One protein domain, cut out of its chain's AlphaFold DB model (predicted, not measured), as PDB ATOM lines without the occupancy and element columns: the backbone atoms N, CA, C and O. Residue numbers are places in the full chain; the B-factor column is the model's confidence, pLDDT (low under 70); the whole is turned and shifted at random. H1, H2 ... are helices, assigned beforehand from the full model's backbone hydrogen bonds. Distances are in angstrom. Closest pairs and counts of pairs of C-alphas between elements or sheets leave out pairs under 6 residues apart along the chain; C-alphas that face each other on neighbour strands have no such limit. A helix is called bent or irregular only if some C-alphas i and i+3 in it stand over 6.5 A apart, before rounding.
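This is residues 208 to 348 of the 401 residues of an uncharacterized protein of Ignavibacteriae bacterium (UniProt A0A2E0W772). The model is an elongated slab of two layers of helices, three side by side in each: H1, H4 and H7 in one, H3, H5 and H8 in the other, where H3 comes only close to H5. H2 and the unnamed residues 218 to 233 reach out at one end of the long axis, and H6 sits near the last turns of H3 and H5. The printed part has 141 residues with eight named helices, H1 to H8 in chain order, and no named strand, and its class is all helix. It is compact, with a radius of gyration of the C-alphas of 16.2 A, and spans 55 by 36 by 25 A.

Begin at the two hubs, H4, residues 261 to 277, and H1, residues 208 to 217; each touches three helices. H1 touches H4 at Leu 216 and Tyr 274, closest C-alphas 5.6 A apart, the same way at a shallow tilt of 34 degrees, only just short of steep. H3, residues 244 to 257, forms a helical hairpin with H4, opposite ways at a shallow tilt of 29 degrees; the closest C-alphas, Leu 252 and Ser 264, are 5.6 A apart. H3 also touches H1, at a steep tilt of 60 degrees, with the C-alphas of Glu 209 and Ser 251 closest at 6.1 A. H7, residues 312 to 319, touches residues 272 to 276 of H4, closest C-alphas Ile 276 and Met 318 at 5.3 A. H5, residues 285 to 295, touches H8, residues 324 to 339, with the C-alphas of Gly 286 and Leu 333 closest at 3.8 A and a steep tilt of 36 degrees, only just past shallow. H4 and H5 are apart. H2, residues 234 to 241, only just touches H1, with 3 pairs of C-alphas within 8 A, the closest Ile 211 and Phe 240 at 6.6 A. H6, residues 298 to 301, is close to but not clearly touching H3, closest C-alphas Leu 257 and Val 300 at 7.1 A. Every O i to N i+4 pair is within hydrogen-bond range in H1, H2, H3, H4, H5 and H7, and 10 of 12 in H8; H6 is too short for such a pair.

Find C-alpha 208 at (28.692, 16.959, -22.957), where H1 begins. H4 runs 24.1 A from C-alpha 261 at (20.149, 30.609, -29.167); H3 is 19.8 A long. H8, 22.6 A, ends at C-alpha 339 at (2.802, 33.681, -22.617); it is irregular, with C-alphas 325 and 328 7.3 A apart, and has a kink of 25 degrees near residue 331.

The C-alphas farthest apart, Gly 231 and Lys 346, are 55.5 A apart. The printed part has no cut, and the link from H1 to H2, 16 residues, is long. Look for pLDDT under 70 at residues 227 to 232 and 339 to 348; the mean of the printed part is 88.0.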
ATOM      1  N   ASP A 208      29.950  17.463 -23.523       95.25
ATOM      2  CA  ASP A 208      28.692  16.959 -22.957       95.25
ATOM      3  C   ASP A 208      27.533  17.110 -23.953       95.25
ATOM      4  O   ASP A 208      26.743  16.185 -24.129       95.25
ATOM      5  N   GLU A 209      27.465  18.242 -24.661       94.75
ATOM      6  CA  GLU A 209      26.458  18.505 -25.692       94.75
ATOM      7  C   GLU A 209      26.494  17.471 -26.817       94.75
ATOM      8  O   GLU A 209      25.453  16.927 -27.188       94.75
ATOM      9  N   SER A 210      27.684  17.144 -27.324       95.56
ATOM     10  CA  SER A 210      27.847  16.115 -28.349       95.56
ATOM     11  C   SER A 210      27.311  14.766 -27.871       95.56
ATOM     12  O   SER A 210      26.585  14.096 -28.609       95.56
ATOM     13  N   ILE A 211      27.620  14.386 -26.627       96.69
ATOM     14  CA  ILE A 211      27.152  13.134 -26.015       96.69
ATOM     15  C   ILE A 211      25.626  13.133 -25.884       96.69
ATOM     16  O   ILE A 211      24.975  12.155 -26.258       96.69
ATOM     17  N   ILE A 212      25.038  14.237 -25.420       97.25
ATOM     18  CA  ILE A 212      23.583  14.382 -25.312       97.25
ATOM     19  C   ILE A 212      22.935  14.229 -26.687       97.25
ATOM     20  O   ILE A 212      22.029  13.413 -26.841       97.25
ATOM     21  N   LEU A 213      23.412  14.946 -27.706       96.62
ATOM     22  CA  LEU A 213      22.859  14.863 -29.057       96.62
ATOM     23  C   LEU A 213      22.968  13.446 -29.629       96.62
ATOM     24  O   LEU A 213      21.989  12.934 -30.175       96.62
ATOM     25  N   ALA A 214      24.110  12.781 -29.448       96.56
ATOM     26  CA  ALA A 214      24.284  11.387 -29.845       96.56
ATOM     27  C   ALA A 214      23.284  10.462 -29.130       96.56
ATOM     28  O   ALA A 214      22.627   9.636 -29.771       96.56
ATOM     29  N   SER A 215      23.114  10.634 -27.818       97.00
ATOM     30  CA  SER A 215      22.224   9.808 -26.994       97.00
ATOM     31  C   SER A 215      20.742   9.988 -27.321       97.00
ATOM     32  O   SER A 215      19.998   9.004 -27.378       97.00
ATOM     33  N   LEU A 216      20.317  11.219 -27.620       96.88
ATOM     34  CA  LEU A 216      18.964  11.532 -28.069       96.88
ATOM     35  C   LEU A 216      18.704  10.939 -29.458       96.88
ATOM     36  O   LEU A 216      17.660  10.329 -29.689       96.88
ATOM     37  N   ASN A 217      19.664  11.062 -30.378       95.12
ATOM     38  CA  ASN A 217      19.530  10.594 -31.758       95.12
ATOM     39  C   ASN A 217      19.559   9.065 -31.910       95.12
ATOM     40  O   ASN A 217      18.985   8.555 -32.873       95.12
ATOM     41  N   ASN A 218      20.193   8.345 -30.980       94.56
ATOM     42  CA  ASN A 218      20.344   6.881 -31.025       94.56
ATOM     43  C   ASN A 218      19.596   6.155 -29.900       94.56
ATOM     44  O   ASN A 218      19.838   4.982 -29.644       94.56
ATOM     45  N   ASN A 219      18.655   6.843 -29.256       93.94
ATOM     46  CA  ASN A 219      17.725   6.279 -28.284       93.94
ATOM     47  C   ASN A 219      18.363   5.650 -27.028       93.94
ATOM     48  O   ASN A 219      17.785   4.732 -26.450       93.94
ATOM     49  N   PHE A 220      19.511   6.162 -26.574       93.62
ATOM     50  CA  PHE A 220      20.155   5.708 -25.333       93.62
ATOM     51  C   PHE A 220      20.184   6.769 -24.216       93.62
ATOM     52  O   PHE A 220      20.774   6.550 -23.164       93.62
ATOM     53  N   PHE A 221      19.509   7.913 -24.402       95.38
ATOM     54  CA  PHE A 221      19.490   9.016 -23.426       95.38
ATOM     55  C   PHE A 221      18.961   8.615 -22.035       95.38
ATOM     56  O   PHE A 221      19.542   9.015 -21.030       95.38
ATOM     57  N   MET A 222      17.884   7.819 -21.963       91.44
ATOM     58  CA  MET A 222      17.299   7.347 -20.688       91.44
ATOM     59  C   MET A 222      17.786   5.956 -20.270       91.44
ATOM     60  O   MET A 222      17.258   5.381 -19.318       91.44
ATOM     61  N   THR A 223      18.739   5.378 -20.997       89.56
ATOM     62  CA  THR A 223      19.261   4.053 -20.673       89.56
ATOM     63  C   THR A 223      20.095   4.151 -19.404       89.56
ATOM     64  O   THR A 223      21.086   4.875 -19.359       89.56
ATOM     65  N   GLN A 224      19.685   3.426 -18.366       81.75
ATOM     66  CA  GLN A 224      20.443   3.350 -17.125       81.75
ATOM     67  C   GLN A 224      21.607   2.375 -17.279       81.75
ATOM     68  O   GLN A 224      21.509   1.352 -17.962       81.75
ATOM     69  N   TYR A 225      22.730   2.726 -16.662       78.56
ATOM     70  CA  TYR A 225      23.881   1.849 -16.577       78.56
ATOM     71  C   TYR A 225      23.757   0.979 -15.322       78.56
ATOM     72  O   TYR A 225      24.000   1.449 -14.214       78.56
ATOM     73  N   ASP A 226      23.409  -0.296 -15.502       71.25
ATOM     74  CA  ASP A 226      23.136  -1.215 -14.385       71.25
ATOM     75  C   ASP A 226      24.403  -1.701 -13.653       71.25
ATOM     76  O   ASP A 226      24.314  -2.498 -12.725       71.25
ATOM     77  N   GLY A 227      25.609  -1.277 -14.056       65.62
ATOM     78  CA  GLY A 227      26.867  -1.570 -13.345       65.62
ATOM     79  C   GLY A 227      27.377  -3.019 -13.399       65.62
ATOM     80  O   GLY A 227      28.574  -3.237 -13.186       65.62
ATOM     81  N   ILE A 228      26.494  -3.974 -13.710       58.84
ATOM     82  CA  ILE A 228      26.701  -5.433 -13.668       58.84
ATOM     83  C   ILE A 228      27.400  -5.969 -14.930       58.84
ATOM     84  O   ILE A 228      27.808  -7.127 -14.980       58.84
ATOM     85  N   GLN A 229      27.582  -5.145 -15.966       59.75
ATOM     86  CA  GLN A 229      28.269  -5.596 -17.174       59.75
ATOM     87  C   GLN A 229      29.760  -5.843 -16.893       59.75
ATOM     88  O   GLN A 229      30.531  -4.903 -16.684       59.75
ATOM     89  N   ASN A 230      30.143  -7.120 -16.887       52.31
ATOM     90  CA  ASN A 230      31.527  -7.580 -16.847       52.31
ATOM     91  C   ASN A 230      32.141  -7.410 -18.243       52.31
ATOM     92  O   ASN A 230      31.638  -7.984 -19.205       52.31
ATOM     93  N   GLY A 231      33.210  -6.622 -18.357       64.19
ATOM     94  CA  GLY A 231      33.955  -6.451 -19.606       64.19
ATOM     95  C   GLY A 231      34.739  -5.141 -19.670       64.19
ATOM     96  O   GLY A 231      34.457  -4.192 -18.932       64.19
ATOM     97  N   ASN A 232      35.690  -5.072 -20.604       67.12
ATOM     98  CA  ASN A 232      36.554  -3.904 -20.828       67.12
ATOM     99  C   ASN A 232      35.777  -2.651 -21.294       67.12
ATOM    100  O   ASN A 232      36.313  -1.548 -21.296       67.12
ATOM    101  N   HIS A 233      34.488  -2.789 -21.627       73.56
ATOM    102  CA  HIS A 233      33.623  -1.717 -22.147       73.56
ATOM    103  C   HIS A 233      32.911  -0.900 -21.058       73.56
ATOM    104  O   HIS A 233      32.316   0.143 -21.344       73.56
ATOM    105  N   LYS A 234      32.981  -1.341 -19.793       82.06
ATOM    106  CA  LYS A 234      32.368  -0.662 -18.639       82.06
ATOM    107  C   LYS A 234      32.691   0.841 -18.563       82.06
ATOM    108  O   LYS A 234      31.758   1.617 -18.348       82.06
ATOM    109  N   PRO A 235      33.940   1.287 -18.785       87.75
ATOM    110  CA  PRO A 235      34.275   2.709 -18.726       87.75
ATOM    111  C   PRO A 235      33.679   3.559 -19.859       87.75
ATOM    112  O   PRO A 235      33.402   4.740 -19.642       87.75
ATOM    113  N   PHE A 236      33.478   2.984 -21.052       88.69
ATOM    114  CA  PHE A 236      32.821   3.671 -22.170       88.69
ATOM    115  C   PHE A 236      31.331   3.837 -21.890       88.69
ATOM    116  O   PHE A 236      30.783   4.928 -22.033       88.69
ATOM    117  N   LEU A 237      30.682   2.763 -21.436       89.62
ATOM    118  CA  LEU A 237      29.264   2.782 -21.100       89.62
ATOM    119  C   LEU A 237      28.951   3.755 -19.974       89.62
ATOM    120  O   LEU A 237      28.018   4.542 -20.105       89.62
ATOM    121  N   SER A 238      29.743   3.747 -18.897       90.62
ATOM    122  CA  SER A 238      29.554   4.725 -17.827       90.62
ATOM    123  C   SER A 238      29.719   6.147 -18.357       90.62
ATOM    124  O   SER A 238      28.891   7.003 -18.071       90.62
ATOM    125  N   PHE A 239      30.711   6.396 -19.215       93.31
ATOM    126  CA  PHE A 239      30.913   7.723 -19.780       93.31
ATOM    127  C   PHE A 239      29.736   8.200 -20.648       93.31
ATOM    128  O   PHE A 239      29.314   9.346 -20.497       93.31
ATOM    129  N   PHE A 240      29.172   7.351 -21.513       94.19
ATOM    130  CA  PHE A 240      28.081   7.734 -22.422       94.19
ATOM    131  C   PHE A 240      26.678   7.705 -21.798       94.19
ATOM    132  O   PHE A 240      25.804   8.441 -22.254       94.19
ATOM    133  N   LEU A 241      26.428   6.852 -20.799       93.06
ATOM    134  CA  LEU A 241      25.087   6.650 -20.231       93.06
ATOM    135  C   LEU A 241      24.847   7.438 -18.940       93.06
ATOM    136  O   LEU A 241      23.701   7.734 -18.600       93.06
ATOM    137  N   GLN A 242      25.904   7.775 -18.204       90.94
ATOM    138  CA  GLN A 242      25.764   8.404 -16.899       90.94
ATOM    139  C   GLN A 242      25.379   9.886 -17.012       90.94
ATOM    140  O   GLN A 242      25.928  10.637 -17.816       90.94
ATOM    141  N   ASP A 243      24.439  10.306 -16.161       91.12
ATOM    142  CA  ASP A 243      24.057  11.705 -15.937       91.12
ATOM    143  C   ASP A 243      23.572  12.480 -17.175       91.12
ATOM    144  O   ASP A 243      23.543  13.709 -17.155       91.12
ATOM    145  N   ASN A 244      23.105  11.804 -18.232       94.75
ATOM    146  CA  ASN A 244      22.663  12.457 -19.475       94.75
ATOM    147  C   ASN A 244      21.575  13.522 -19.263       94.75
ATOM    148  O   ASN A 244      21.620  14.587 -19.875       94.75
ATOM    149  N   ASN A 245      20.635  13.287 -18.342       94.94
ATOM    150  CA  ASN A 245      19.630  14.288 -17.983       94.94
ATOM    151  C   ASN A 245      20.258  15.525 -17.317       94.94
ATOM    152  O   ASN A 245      19.913  16.653 -17.658       94.94
ATOM    153  N   THR A 246      21.208  15.330 -16.404       95.50
ATOM    154  CA  THR A 246      21.931  16.428 -15.748       95.50
ATOM    155  C   THR A 246      22.790  17.195 -16.752       95.50
ATOM    156  O   THR A 246      22.756  18.425 -16.766       95.50
ATOM    157  N   ARG A 247      23.513  16.482 -17.627       96.00
ATOM    158  CA  ARG A 247      24.289  17.072 -18.724       96.00
ATOM    159  C   ARG A 247      23.395  17.921 -19.622       96.00
ATOM    160  O   ARG A 247      23.784  19.038 -19.956       96.00
ATOM    161  N   PHE A 248      22.205  17.429 -19.983       97.62
ATOM    162  CA  PHE A 248      21.251  18.149 -20.833       97.62
ATOM    163  C   PHE A 248      20.873  19.507 -20.249       97.62
ATOM    164  O   PHE A 248      21.051  20.521 -20.922       97.62
ATOM    165  N   TRP A 249      20.413  19.543 -18.997       97.38
ATOM    166  CA  TRP A 249      19.988  20.797 -18.373       97.38
ATOM    167  C   TRP A 249      21.149  21.781 -18.206       97.38
ATOM    168  O   TRP A 249      20.998  22.945 -18.562       97.38
ATOM    169  N   LYS A 250      22.327  21.305 -17.776       96.88
ATOM    170  CA  LYS A 250      23.536  22.139 -17.671       96.88
ATOM    171  C   LYS A 250      23.978  22.702 -19.022       96.88
ATOM    172  O   LYS A 250      24.322  23.876 -19.117       96.88
ATOM    173  N   SER A 251      23.953  21.880 -20.071       96.56
ATOM    174  CA  SER A 251      24.337  22.303 -21.424       96.56
ATOM    175  C   SER A 251      23.353  23.331 -21.979       96.56
ATOM    176  O   SER A 251      23.769  24.344 -22.539       96.56
ATOM    177  N   LEU A 252      22.048  23.112 -21.780       96.94
ATOM    178  CA  LEU A 252      21.013  24.049 -22.204       96.94
ATOM    179  C   LEU A 252      21.143  25.398 -21.486       96.94
ATOM    180  O   LEU A 252      21.124  26.440 -22.142       96.94
ATOM    181  N   GLU A 253      21.309  25.375 -20.165       96.25
ATOM    182  CA  GLU A 253      21.518  26.568 -19.345       96.25
ATOM    183  C   GLU A 253      22.753  27.346 -19.792       96.25
ATOM    184  O   GLU A 253      22.656  28.536 -20.092       96.25
ATOM    185  N   TYR A 254      23.893  26.664 -19.930       95.81
ATOM    186  CA  TYR A 254      25.126  27.274 -20.413       95.81
ATOM    187  C   TYR A 254      24.927  27.961 -21.771       95.81
ATOM    188  O   TYR A 254      25.342  29.108 -21.949       95.81
ATOM    189  N   ARG A 255      24.264  27.304 -22.733       94.56
ATOM    190  CA  ARG A 255      24.020  27.886 -24.064       94.56
ATOM    191  C   ARG A 255      23.108  29.109 -24.005       94.56
ATOM    192  O   ARG A 255      23.426  30.122 -24.627       94.56
ATOM    193  N   LEU A 256      22.038  29.055 -23.212       93.12
ATOM    194  CA  LEU A 256      21.117  30.180 -23.047       93.12
ATOM    195  C   LEU A 256      21.806  31.382 -22.383       93.12
ATOM    196  O   LEU A 256      21.695  32.500 -22.885       93.12
ATOM    197  N   LEU A 257      22.585  31.163 -21.317       94.12
ATOM    198  CA  LEU A 257      23.342  32.223 -20.637       94.12
ATOM    199  C   LEU A 257      24.368  32.894 -21.560       94.12
ATOM    200  O   LEU A 257      24.541  34.111 -21.512       94.12
ATOM    201  N   ASN A 258      24.998  32.117 -22.444       93.50
ATOM    202  CA  ASN A 258      25.964  32.613 -23.425       93.50
ATOM    203  C   ASN A 258      25.324  33.106 -24.734       93.50
ATOM    204  O   ASN A 258      26.041  33.402 -25.685       93.50
ATOM    205  N   LYS A 259      23.988  33.238 -24.794       93.06
ATOM    206  CA  LYS A 259      23.247  33.740 -25.969       93.06
ATOM    207  C   LYS A 259      23.429  32.889 -27.238       93.06
ATOM    208  O   LYS A 259      23.219  33.375 -28.347       93.06
ATOM    209  N   HIS A 260      23.764  31.610 -27.085       93.19
ATOM    210  CA  HIS A 260      23.868  30.629 -28.169       93.19
ATOM    211  C   HIS A 260      22.479  30.051 -28.501       93.19
ATOM    212  O   HIS A 260      22.179  28.887 -28.238       93.19
ATOM    213  N   VAL A 261      21.587  30.911 -29.010       91.69
ATOM    214  CA  VAL A 261      20.149  30.609 -29.167       91.69
ATOM    215  C   VAL A 261      19.899  29.449 -30.135       91.69
ATOM    216  O   VAL A 261      19.066  28.585 -29.857       91.69
ATOM    217  N   LYS A 262      20.634  29.391 -31.251       92.19
ATOM    218  CA  LYS A 262      20.463  28.347 -32.275       92.19
ATOM    219  C   LYS A 262      20.806  26.964 -31.724       92.19
ATOM    220  O   LYS A 262      20.082  26.002 -31.970       92.19
ATOM    221  N   GLU A 263      21.880  26.874 -30.954       92.25
ATOM    222  CA  GLU A 263      22.349  25.661 -30.291       92.25
ATOM    223  C   GLU A 263      21.374  25.227 -29.192       92.25
ATOM    224  O   GLU A 263      20.997  24.057 -29.126       92.25
ATOM    225  N   SER A 264      20.869  26.172 -28.387       93.88
ATOM    226  CA  SER A 264      19.811  25.898 -27.405       93.88
ATOM    227  C   SER A 264      18.553  25.327 -28.064       93.88
ATOM    228  O   SER A 264      17.993  24.341 -27.580       93.88
ATOM    229  N   HIS A 265      18.121  25.903 -29.191       93.69
ATOM    230  CA  HIS A 265      16.995  25.384 -29.971       93.69
ATOM    231  C   HIS A 265      17.287  23.997 -30.535       93.69
ATOM    232  O   HIS A 265      16.407  23.141 -30.500       93.69
ATOM    233  N   LEU A 266      18.490  23.750 -31.056       93.69
ATOM    234  CA  LEU A 266      18.884  22.439 -31.571       93.69
ATOM    235  C   LEU A 266      18.788  21.373 -30.472       93.69
ATOM    236  O   LEU A 266      18.159  20.333 -30.683       93.69
ATOM    237  N   LEU A 267      19.330  21.661 -29.287       95.75
ATOM    238  CA  LEU A 267      19.326  20.754 -28.143       95.75
ATOM    239  C   LEU A 267      17.902  20.473 -27.633       95.75
ATOM    240  O   LEU A 267      17.526  19.313 -27.454       95.75
ATOM    241  N   LEU A 268      17.081  21.517 -27.464       95.81
ATOM    242  CA  LEU A 268      15.673  21.384 -27.069       95.81
ATOM    243  C   LEU A 268      14.862  20.582 -28.087       95.81
ATOM    244  O   LEU A 268      14.086  19.702 -27.717       95.81
ATOM    245  N   ASN A 269      15.054  20.855 -29.377       95.44
ATOM    246  CA  ASN A 269      14.361  20.138 -30.438       95.44
ATOM    247  C   ASN A 269      14.740  18.655 -30.461       95.44
ATOM    248  O   ASN A 269      13.845  17.821 -30.567       95.44
ATOM    249  N   ALA A 270      16.028  18.326 -30.323       96.31
ATOM    250  CA  ALA A 270      16.484  16.942 -30.247       96.31
ATOM    251  C   ALA A 270      15.892  16.213 -29.030       96.31
ATOM    252  O   ALA A 270      15.502  15.048 -29.136       96.31
ATOM    253  N   PHE A 271      15.781  16.910 -27.892       97.56
ATOM    254  CA  PHE A 271      15.178  16.377 -26.673       97.56
ATOM    255  C   PHE A 271      13.696  16.061 -26.873       97.56
ATOM    256  O   PHE A 271      13.268  14.934 -26.642       97.56
ATOM    257  N   VAL A 272      12.923  17.018 -27.386       96.94
ATOM    258  CA  VAL A 272      11.495  16.825 -27.674       96.94
ATOM    259  C   VAL A 272      11.284  15.703 -28.692       96.94
ATOM    260  O   VAL A 272      10.461  14.817 -28.464       96.94
ATOM    261  N   ASP A 273      12.067  15.674 -29.775       96.88
ATOM    262  CA  ASP A 273      11.950  14.640 -30.808       96.88
ATOM    263  C   ASP A 273      12.229  13.240 -30.252       96.88
ATOM    264  O   ASP A 273      11.580  12.272 -30.653       96.88
ATOM    265  N   TYR A 274      13.178  13.115 -29.321       97.25
ATOM    266  CA  TYR A 274      13.433  11.860 -28.621       97.25
ATOM    267  C   TYR A 274      12.203  11.404 -27.826       97.25
ATOM    268  O   TYR A 274      11.758  10.271 -27.999       97.25
ATOM    269  N   TYR A 275      11.594  12.273 -27.019       96.81
ATOM    270  CA  TYR A 275      10.414  11.908 -26.224       96.81
ATOM    271  C   TYR A 275       9.174  11.601 -27.074       96.81
ATOM    272  O   TYR A 275       8.440  10.660 -26.760       96.81
ATOM    273  N   ILE A 276       8.993  12.304 -28.198       96.62
ATOM    274  CA  ILE A 276       7.963  11.979 -29.197       96.62
ATOM    275  C   ILE A 276       8.195  10.569 -29.763       96.62
ATOM    276  O   ILE A 276       7.279   9.749 -29.751       96.62
ATOM    277  N   ARG A 277       9.424  10.229 -30.189       96.38
ATOM    278  CA  ARG A 277       9.752   8.869 -30.670       96.38
ATOM    279  C   ARG A 277       9.506   7.800 -29.607       96.38
ATOM    280  O   ARG A 277       9.002   6.724 -29.923       96.38
ATOM    281  N   MET A 278       9.826   8.108 -28.352       95.69
ATOM    282  CA  MET A 278       9.597   7.221 -27.211       95.69
ATOM    283  C   MET A 278       8.126   7.157 -26.771       95.69
ATOM    284  O   MET A 278       7.806   6.365 -25.884       95.69
ATOM    285  N   LYS A 279       7.238   7.958 -27.384       96.50
ATOM    286  CA  LYS A 279       5.809   8.073 -27.059       96.50
ATOM    287  C   LYS A 279       5.565   8.336 -25.573       96.50
ATOM    288  O   LYS A 279       4.732   7.681 -24.941       96.50
ATOM    289  N   ARG A 280       6.340   9.253 -24.987       95.56
ATOM    290  CA  ARG A 280       6.268   9.601 -23.561       95.56
ATOM    291  C   ARG A 280       6.425  11.097 -23.361       95.56
ATOM    292  O   ARG A 280       7.252  11.715 -24.019       95.56
ATOM    293  N   TYR A 281       5.705  11.645 -22.391       96.25
ATOM    294  CA  TYR A 281       5.960  12.994 -21.906       96.25
ATOM    295  C   TYR A 281       7.172  13.019 -20.944       96.25
ATOM    296  O   TYR A 281       7.285  12.137 -20.083       96.25
ATOM    297  N   PRO A 282       8.110  13.973 -21.089       95.38
ATOM    298  CA  PRO A 282       9.235  14.133 -20.170       95.38
ATOM    299  C   PRO A 282       8.782  14.664 -18.803       95.38
ATOM    300  O   PRO A 282       8.183  15.728 -18.701       95.38
ATOM    301  N   SER A 283       9.112  13.945 -17.728       92.75
ATOM    302  CA  SER A 283       8.693  14.320 -16.369       92.75
ATOM    303  C   SER A 283       9.270  15.672 -15.925       92.75
ATOM    304  O   SER A 283      10.487  15.882 -15.986       92.75
ATOM    305  N   ASN A 284       8.398  16.545 -15.402       94.94
ATOM    306  CA  ASN A 284       8.716  17.893 -14.904       94.94
ATOM    307  C   ASN A 284       9.380  18.805 -15.951       94.94
ATOM    308  O   ASN A 284      10.223  19.640 -15.609       94.94
ATOM    309  N   PHE A 285       9.090  18.601 -17.234       96.25
ATOM    310  CA  PHE A 285       9.735  19.352 -18.299       96.25
ATOM    311  C   PHE A 285       9.307  20.817 -18.319       96.25
ATOM    312  O   PHE A 285      10.168  21.692 -18.403       96.25
ATOM    313  N   GLY A 286       8.006  21.082 -18.194       95.25
ATOM    314  CA  GLY A 286       7.456  22.431 -18.147       95.25
ATOM    315  C   GLY A 286       7.995  23.221 -16.969       95.25
ATOM    316  O   GLY A 286       8.529  24.311 -17.159       95.25
ATOM    317  N   LYS A 287       7.959  22.633 -15.770       95.44
ATOM    318  CA  LYS A 287       8.494  23.236 -14.548       95.44
ATOM    319  C   LYS A 287       9.980  23.574 -14.673       95.44
ATOM    320  O   LYS A 287      10.362  24.713 -14.428       95.44
ATOM    321  N   LYS A 288      10.816  22.621 -15.101       96.12
ATOM    322  CA  LYS A 288      12.266  22.850 -15.243       96.12
ATOM    323  C   LYS A 288      12.594  23.889 -16.305       96.12
ATOM    324  O   LYS A 288      13.483  24.714 -16.105       96.12
ATOM    325  N   LEU A 289      11.885  23.865 -17.435       95.06
ATOM    326  CA  LEU A 289      12.076  24.868 -18.475       95.06
ATOM    327  C   LEU A 289      11.621  26.252 -17.993       95.06
ATOM    328  O   LEU A 289      12.288  27.235 -18.301       95.06
ATOM    329  N   ASN A 290      10.541  26.330 -17.208       92.69
ATOM    330  CA  ASN A 290      10.089  27.574 -16.589       92.69
ATOM    331  C   ASN A 290      11.140  28.140 -15.636       92.69
ATOM    332  O   ASN A 290      11.555  29.282 -15.792       92.69
ATOM    333  N   GLU A 291      11.620  27.325 -14.695       93.81
ATOM    334  CA  GLU A 291      12.670  27.703 -13.744       93.81
ATOM    335  C   GLU A 291      13.918  28.225 -14.467       93.81
ATOM    336  O   GLU A 291      14.429  29.293 -14.126       93.81
ATOM    337  N   LEU A 292      14.349  27.526 -15.521       94.12
ATOM    338  CA  LEU A 292      15.484  27.942 -16.335       94.12
ATOM    339  C   LEU A 292      15.227  29.273 -17.046       94.12
ATOM    340  O   LEU A 292      16.052  30.176 -16.992       94.12
ATOM    341  N   VAL A 293      14.083  29.434 -17.709       91.25
ATOM    342  CA  VAL A 293      13.756  30.685 -18.406       91.25
ATOM    343  C   VAL A 293      13.643  31.843 -17.419       91.25
ATOM    344  O   VAL A 293      14.113  32.939 -17.720       91.25
ATOM    345  N   LEU A 294      13.071  31.622 -16.234       89.75
ATOM    346  CA  LEU A 294      12.971  32.628 -15.182       89.75
ATOM    347  C   LEU A 294      14.342  33.030 -14.627       89.75
ATOM    348  O   LEU A 294      14.514  34.215 -14.331       89.75
ATOM    349  N   SER A 295      15.318  32.120 -14.567       91.31
ATOM    350  CA  SER A 295      16.678  32.431 -14.105       91.31
ATOM    351  C   SER A 295      17.520  33.210 -15.125       91.31
ATOM    352  O   SER A 295      18.499  33.853 -14.746       91.31
ATOM    353  N   LEU A 296      17.133  33.234 -16.410       90.69
ATOM    354  CA  LEU A 296      17.914  33.934 -17.435       90.69
ATOM    355  C   LEU A 296      17.979  35.459 -17.209       90.69
ATOM    356  O   LEU A 296      16.973  36.088 -16.845       90.69
ATOM    357  N   PRO A 297      19.119  36.103 -17.530       89.75
ATOM    358  CA  PRO A 297      19.226  37.556 -17.547       89.75
ATOM    359  C   PRO A 297      18.208  38.200 -18.494       89.75
ATOM    360  O   PRO A 297      17.897  37.678 -19.567       89.75
ATOM    361  N   TYR A 298      17.741  39.399 -18.141       85.88
ATOM    362  CA  TYR A 298      16.772  40.148 -18.950       85.88
ATOM    363  C   TYR A 298      17.251  40.404 -20.388       85.88
ATOM    364  O   TYR A 298      16.460  40.370 -21.330       85.88
ATOM    365  N   SER A 299      18.560  40.599 -20.567       87.25
ATOM    366  CA  SER A 299      19.184  40.790 -21.880       87.25
ATOM    367  C   SER A 299      19.067  39.565 -22.792       87.25
ATOM    368  O   SER A 299      18.987  39.733 -24.004       87.25
ATOM    369  N   VAL A 300      19.026  38.354 -22.227       88.19
ATOM    370  CA  VAL A 300      18.800  37.104 -22.970       88.19
ATOM    371  C   VAL A 300      17.312  36.949 -23.279       88.19
ATOM    372  O   VAL A 300      16.943  36.693 -24.420       88.19
ATOM    373  N   LYS A 301      16.442  37.196 -22.290       85.44
ATOM    374  CA  LYS A 301      14.975  37.097 -22.435       85.44
ATOM    375  C   LYS A 301      14.407  37.992 -23.542       85.44
ATOM    376  O   LYS A 301      13.426  37.621 -24.173       85.44
ATOM    377  N   LYS A 302      15.015  39.162 -23.775       84.88
ATOM    378  CA  LYS A 302      14.621  40.123 -24.820       84.88
ATOM    379  C   LYS A 302      15.134  39.796 -26.224       84.88
ATOM    380  O   LYS A 302      14.865  40.558 -27.149       84.88
ATOM    381  N   MET A 303      15.899  38.722 -26.407       85.50
ATOM    382  CA  MET A 303      16.376  38.354 -27.735       85.50
ATOM    383  C   MET A 303      15.200  37.900 -28.605       85.50
ATOM    384  O   MET A 303      14.525  36.927 -28.276       85.50
ATOM    385  N   ASN A 304      14.995  38.574 -29.738       80.75
ATOM    386  CA  ASN A 304      13.880  38.301 -30.656       80.75
ATOM    387  C   ASN A 304      13.843  36.846 -31.156       80.75
ATOM    388  O   ASN A 304      12.775  36.334 -31.468       80.75
ATOM    389  N   GLU A 305      14.997  36.183 -31.232       86.75
ATOM    390  CA  GLU A 305      15.121  34.810 -31.735       86.75
ATOM    391  C   GLU A 305      14.931  33.739 -30.652       86.75
ATOM    392  O   GLU A 305      14.864  32.554 -30.971       86.75
ATOM    393  N   LEU A 306      14.865  34.120 -29.369       86.62
ATOM    394  CA  LEU A 306      14.798  33.149 -28.275       86.62
ATOM    395  C   LEU A 306      13.482  32.368 -28.290       86.62
ATOM    396  O   LEU A 306      13.480  31.159 -28.049       86.62
ATOM    397  N   PHE A 307      12.377  33.053 -28.583       87.12
ATOM    398  CA  PHE A 307      11.045  32.470 -28.564       87.12
ATOM    399  C   PHE A 307      10.426  32.366 -29.968       87.12
ATOM    400  O   PHE A 307      10.651  33.241 -30.804       87.12
ATOM    401  N   PRO A 308       9.600  31.336 -30.224       87.88
ATOM    402  CA  PRO A 308       9.276  30.233 -29.315       87.88
ATOM    403  C   PRO A 308      10.456  29.259 -29.155       87.88
ATOM    404  O   PRO A 308      11.115  28.907 -30.130       87.88
ATOM    405  N   LEU A 309      10.694  28.781 -27.925       87.75
ATOM    406  CA  LEU A 309      11.770  27.816 -27.634       87.75
ATOM    407  C   LEU A 309      11.537  26.458 -28.317       87.75
ATOM    408  O   LEU A 309      12.481  25.741 -28.644       87.75
ATOM    409  N   ILE A 310      10.267  26.096 -28.515       90.38
ATOM    410  CA  ILE A 310       9.823  24.863 -29.167       90.38
ATOM    411  C   ILE A 310       8.687  25.224 -30.122       90.38
ATOM    412  O   ILE A 310       7.775  25.971 -29.770       90.38
ATOM    413  N   LYS A 311       8.718  24.671 -31.338       90.88
ATOM    414  CA  LYS A 311       7.655  24.880 -32.330       90.88
ATOM    415  C   LYS A 311       6.329  24.271 -31.863       90.88
ATOM    416  O   LYS A 311       6.307  23.171 -31.309       90.88
ATOM    417  N   LYS A 312       5.219  24.938 -32.190       90.62
ATOM    418  CA  LYS A 312       3.864  24.525 -31.794       90.62
ATOM    419  C   LYS A 312       3.502  23.102 -32.193       90.62
ATOM    420  O   LYS A 312       2.968  22.368 -31.368       90.62
ATOM    421  N   ASP A 313       3.880  22.679 -33.393       93.81
ATOM    422  CA  ASP A 313       3.582  21.324 -33.866       93.81
ATOM    423  C   ASP A 313       4.268  20.251 -33.012       93.81
ATOM    424  O   ASP A 313       3.657  19.238 -32.679       93.81
ATOM    425  N   LYS A 314       5.518  20.493 -32.593       93.56
ATOM    426  CA  LYS A 314       6.258  19.578 -31.714       93.56
ATOM    427  C   LYS A 314       5.689  19.562 -30.302       93.56
ATOM    428  O   LYS A 314       5.582  18.494 -29.707       93.56
ATOM    429  N   PHE A 315       5.293  20.724 -29.783       94.38
ATOM    430  CA  PHE A 315       4.586  20.810 -28.507       94.38
ATOM    431  C   PHE A 315       3.310  19.956 -28.536       94.38
ATOM    432  O   PHE A 315       3.149  19.097 -27.673       94.38
ATOM    433  N   ILE A 316       2.464  20.109 -29.565       94.44
ATOM    434  CA  ILE A 316       1.224  19.331 -29.722       94.44
ATOM    435  C   ILE A 316       1.517  17.826 -29.800       94.44
ATOM    436  O   ILE A 316       0.876  17.045 -29.102       94.44
ATOM    437  N   GLN A 317       2.496  17.406 -30.607       96.19
ATOM    438  CA  GLN A 317       2.874  15.990 -30.718       96.19
ATOM    439  C   GLN A 317       3.372  15.412 -29.388       96.19
ATOM    440  O   GLN A 317       3.042  14.283 -29.039       96.19
ATOM    441  N   MET A 318       4.145  16.178 -28.619       95.62
ATOM    442  CA  MET A 318       4.679  15.715 -27.342       95.62
ATOM    443  C   MET A 318       3.585  15.559 -26.276       95.62
ATOM    444  O   MET A 318       3.564  14.546 -25.574       95.62
ATOM    445  N   ILE A 319       2.658  16.518 -26.160       95.94
ATOM    446  CA  ILE A 319       1.594  16.463 -25.140       95.94
ATOM    447  C   ILE A 319       0.567  15.355 -25.404       95.94
ATOM    448  O   ILE A 319      -0.082  14.901 -24.469       95.94
ATOM    449  N   GLN A 320       0.452  14.848 -26.639       96.12
ATOM    450  CA  GLN A 320      -0.387  13.678 -26.951       96.12
ATOM    451  C   GLN A 320       0.045  12.410 -26.194       96.12
ATOM    452  O   GLN A 320      -0.723  11.454 -26.099       96.12
ATOM    453  N   HIS A 321       1.266  12.390 -25.658       95.88
ATOM    454  CA  HIS A 321       1.809  11.283 -24.874       95.88
ATOM    455  C   HIS A 321       1.798  11.534 -23.359       95.88
ATOM    456  O   HIS A 321       2.365  10.739 -22.602       95.88
ATOM    457  N   ALA A 322       1.190  12.634 -22.917       94.50
ATOM    458  CA  ALA A 322       1.065  12.986 -21.514       94.50
ATOM    459  C   ALA A 322      -0.042  12.183 -20.817       94.50
ATOM    460  O   ALA A 322      -1.034  11.775 -21.422       94.50
ATOM    461  N   LYS A 323       0.142  11.944 -19.521       94.69
ATOM    462  CA  LYS A 323      -0.837  11.311 -18.633       94.69
ATOM    463  C   LYS A 323      -1.591  12.379 -17.844       94.69
ATOM    464  O   LYS A 323      -1.183  13.532 -17.785       94.69
ATOM    465  N   ASN A 324      -2.652  11.974 -17.145       91.25
ATOM    466  CA  ASN A 324      -3.435  12.894 -16.313       91.25
ATOM    467  C   ASN A 324      -2.598  13.629 -15.252       91.25
ATOM    468  O   ASN A 324      -2.895  14.770 -14.921       91.25
ATOM    469  N   ASN A 325      -1.535  13.002 -14.750       93.62
ATOM    470  CA  ASN A 325      -0.653  13.612 -13.753       93.62
ATOM    471  C   ASN A 325       0.305  14.661 -14.352       93.62
ATOM    472  O   ASN A 325       0.986  15.343 -13.597       93.62
ATOM    473  N   ASP A 326       0.377  14.780 -15.681       94.81
ATOM    474  CA  ASP A 326       1.269  15.714 -16.372       94.81
ATOM    475  C   ASP A 326       0.568  17.045 -16.725       94.81
ATOM    476  O   ASP A 326       1.235  17.978 -17.165       94.81
ATOM    477  N   HIS A 327      -0.757  17.166 -16.533       92.81
ATOM    478  CA  HIS A 327      -1.541  18.347 -16.949       92.81
ATOM    479  C   HIS A 327      -1.028  19.663 -16.351       92.81
ATOM    480  O   HIS A 327      -0.949  20.667 -17.061       92.81
ATOM    481  N   ASP A 328      -0.628  19.653 -15.078       94.00
ATOM    482  CA  ASP A 328      -0.066  20.836 -14.413       94.00
ATOM    483  C   ASP A 328       1.270  21.254 -15.047       94.00
ATOM    484  O   ASP A 328       1.495  22.433 -15.321       94.00
ATOM    485  N   ASP A 329       2.136  20.286 -15.364       96.19
ATOM    486  CA  ASP A 329       3.429  20.543 -16.004       96.19
ATOM    487  C   ASP A 329       3.265  21.008 -17.462       96.19
ATOM    488  O   ASP A 329       4.002  21.878 -17.922       96.19
ATOM    489  N   ILE A 330       2.254  20.503 -18.178       94.38
ATOM    490  CA  ILE A 330       1.896  20.975 -19.526       94.38
ATOM    491  C   ILE A 330       1.428  22.433 -19.490       94.38
ATOM    492  O   ILE A 330       1.782  23.208 -20.383       94.38
ATOM    493  N   SER A 331       0.647  22.814 -18.476       92.50
ATOM    494  CA  SER A 331       0.215  24.199 -18.279       92.50
ATOM    495  C   SER A 331       1.422  25.118 -18.080       92.50
ATOM    496  O   SER A 331       1.545  26.129 -18.770       92.50
ATOM    497  N   GLU A 332       2.372  24.726 -17.226       92.44
ATOM    498  CA  GLU A 332       3.635  25.454 -17.049       92.44
ATOM    499  C   GLU A 332       4.430  25.553 -18.357       92.44
ATOM    500  O   GLU A 332       4.871  26.639 -18.737       92.44
ATOM    501  N   LEU A 333       4.547  24.454 -19.108       93.00
ATOM    502  CA  LEU A 333       5.223  24.458 -20.402       93.00
ATOM    503  C   LEU A 333       4.555  25.419 -21.397       93.00
ATOM    504  O   LEU A 333       5.243  26.169 -22.087       93.00
ATOM    505  N   HIS A 334       3.222  25.424 -21.471       90.19
ATOM    506  CA  HIS A 334       2.473  26.317 -22.353       90.19
ATOM    507  C   HIS A 334       2.749  27.792 -22.029       90.19
ATOM    508  O   HIS A 334       3.042  28.575 -22.939       90.19
ATOM    509  N   LYS A 335       2.733  28.159 -20.740       87.69
ATOM    510  CA  LYS A 335       3.049  29.523 -20.283       87.69
ATOM    511  C   LYS A 335       4.447  29.950 -20.729       87.69
ATOM    512  O   LYS A 335       4.619  31.026 -21.299       87.69
ATOM    513  N   VAL A 336       5.442  29.085 -20.529       87.94
ATOM    514  CA  VAL A 336       6.844  29.372 -20.876       87.94
ATOM    515  C   VAL A 336       7.055  29.521 -22.374       87.94
ATOM    516  O   VAL A 336       7.884  30.328 -22.788       87.94
ATOM    517  N   LEU A 337       6.341  28.749 -23.193       85.25
ATOM    518  CA  LEU A 337       6.513  28.773 -24.643       85.25
ATOM    519  C   LEU A 337       5.801  29.947 -25.319       85.25
ATOM    520  O   LEU A 337       6.322  30.438 -26.320       85.25
ATOM    521  N   TYR A 338       4.641  30.375 -24.806       74.25
ATOM    522  CA  TYR A 338       3.763  31.317 -25.517       74.25
ATOM    523  C   TYR A 338       3.387  32.573 -24.730       74.25
ATOM    524  O   TYR A 338       3.266  33.637 -25.327       74.25
ATOM    525  N   GLU A 339       3.226  32.509 -23.408       67.25
ATOM    526  CA  GLU A 339       2.802  33.681 -22.617       67.25
ATOM    527  C   GLU A 339       3.974  34.618 -22.283       67.25
ATOM    528  O   GLU A 339       3.796  35.823 -22.091       67.25
ATOM    529  N   SER A 340       5.193  34.078 -22.297       58.47
ATOM    530  CA  SER A 340       6.458  34.821 -22.256       58.47
ATOM    531  C   SER A 340       6.656  35.740 -23.474       58.47
ATOM    532  O   SER A 340       7.258  36.805 -23.333       58.47
ATOM    533  N   ILE A 341       6.094  35.379 -24.636       53.12
ATOM    534  CA  ILE A 341       6.172  36.138 -25.900       53.12
ATOM    535  C   ILE A 341       5.337  37.423 -25.841       53.12
ATOM    536  O   ILE A 341       5.699  38.428 -26.448       53.12
ATOM    537  N   GLU A 342       4.246  37.439 -25.074       47.34
ATOM    538  CA  GLU A 342       3.330  38.587 -25.026       47.34
ATOM    539  C   GLU A 342       3.741  39.679 -24.023       47.34
ATOM    540  O   GLU A 342       2.976  40.610 -23.775       47.34
ATOM    541  N   GLY A 343       4.915  39.577 -23.386       47.66
ATOM    542  CA  GLY A 343       5.316  40.518 -22.330       47.66
ATOM    543  C   GLY A 343       4.429  40.449 -21.076       47.66
ATOM    544  O   GLY A 343       4.496  41.330 -20.221       47.66
ATOM    545  N   LYS A 344       3.605  39.397 -20.950       44.31
ATOM    546  CA  LYS A 344       2.631  39.191 -19.867       44.31
ATOM    547  C   LYS A 344       3.109  38.245 -18.774       44.31
ATOM    548  O   LYS A 344       2.293  37.817 -17.957       44.31
ATOM    549  N   ILE A 345       4.413  37.982 -18.655       47.28
ATOM    550  CA  ILE A 345       4.930  37.557 -17.351       47.28
ATOM    551  C   ILE A 345       4.812  38.783 -16.444       47.28
ATOM    552  O   ILE A 345       5.746  39.566 -16.275       47.28
ATOM    553  N   LYS A 346       3.617  38.964 -15.868       41.00
ATOM    554  CA  LYS A 346       3.451  39.672 -14.611       41.00
ATOM    555  C   LYS A 346       4.294  38.868 -13.639       41.00
ATOM    556  O   LYS A 346       3.821  37.877 -13.088       41.00
ATOM    557  N   PHE A 347       5.562  39.244 -13.493       42.12
ATOM    558  CA  PHE A 347       6.351  38.836 -12.351       42.12
ATOM    559  C   PHE A 347       5.510  39.264 -11.158       42.12
ATOM    560  O   PHE A 347       5.426  40.453 -10.847       42.12
ATOM    561  N   LYS A 348       4.789  38.314 -10.554       37.66
ATOM    562  CA  LYS A 348       4.289  38.503  -9.205       37.66
ATOM    563  C   LYS A 348       5.556  38.810  -8.428       37.66
ATOM    564  O   LYS A 348       6.383  37.924  -8.237       37.66
TER     565      LYS A 348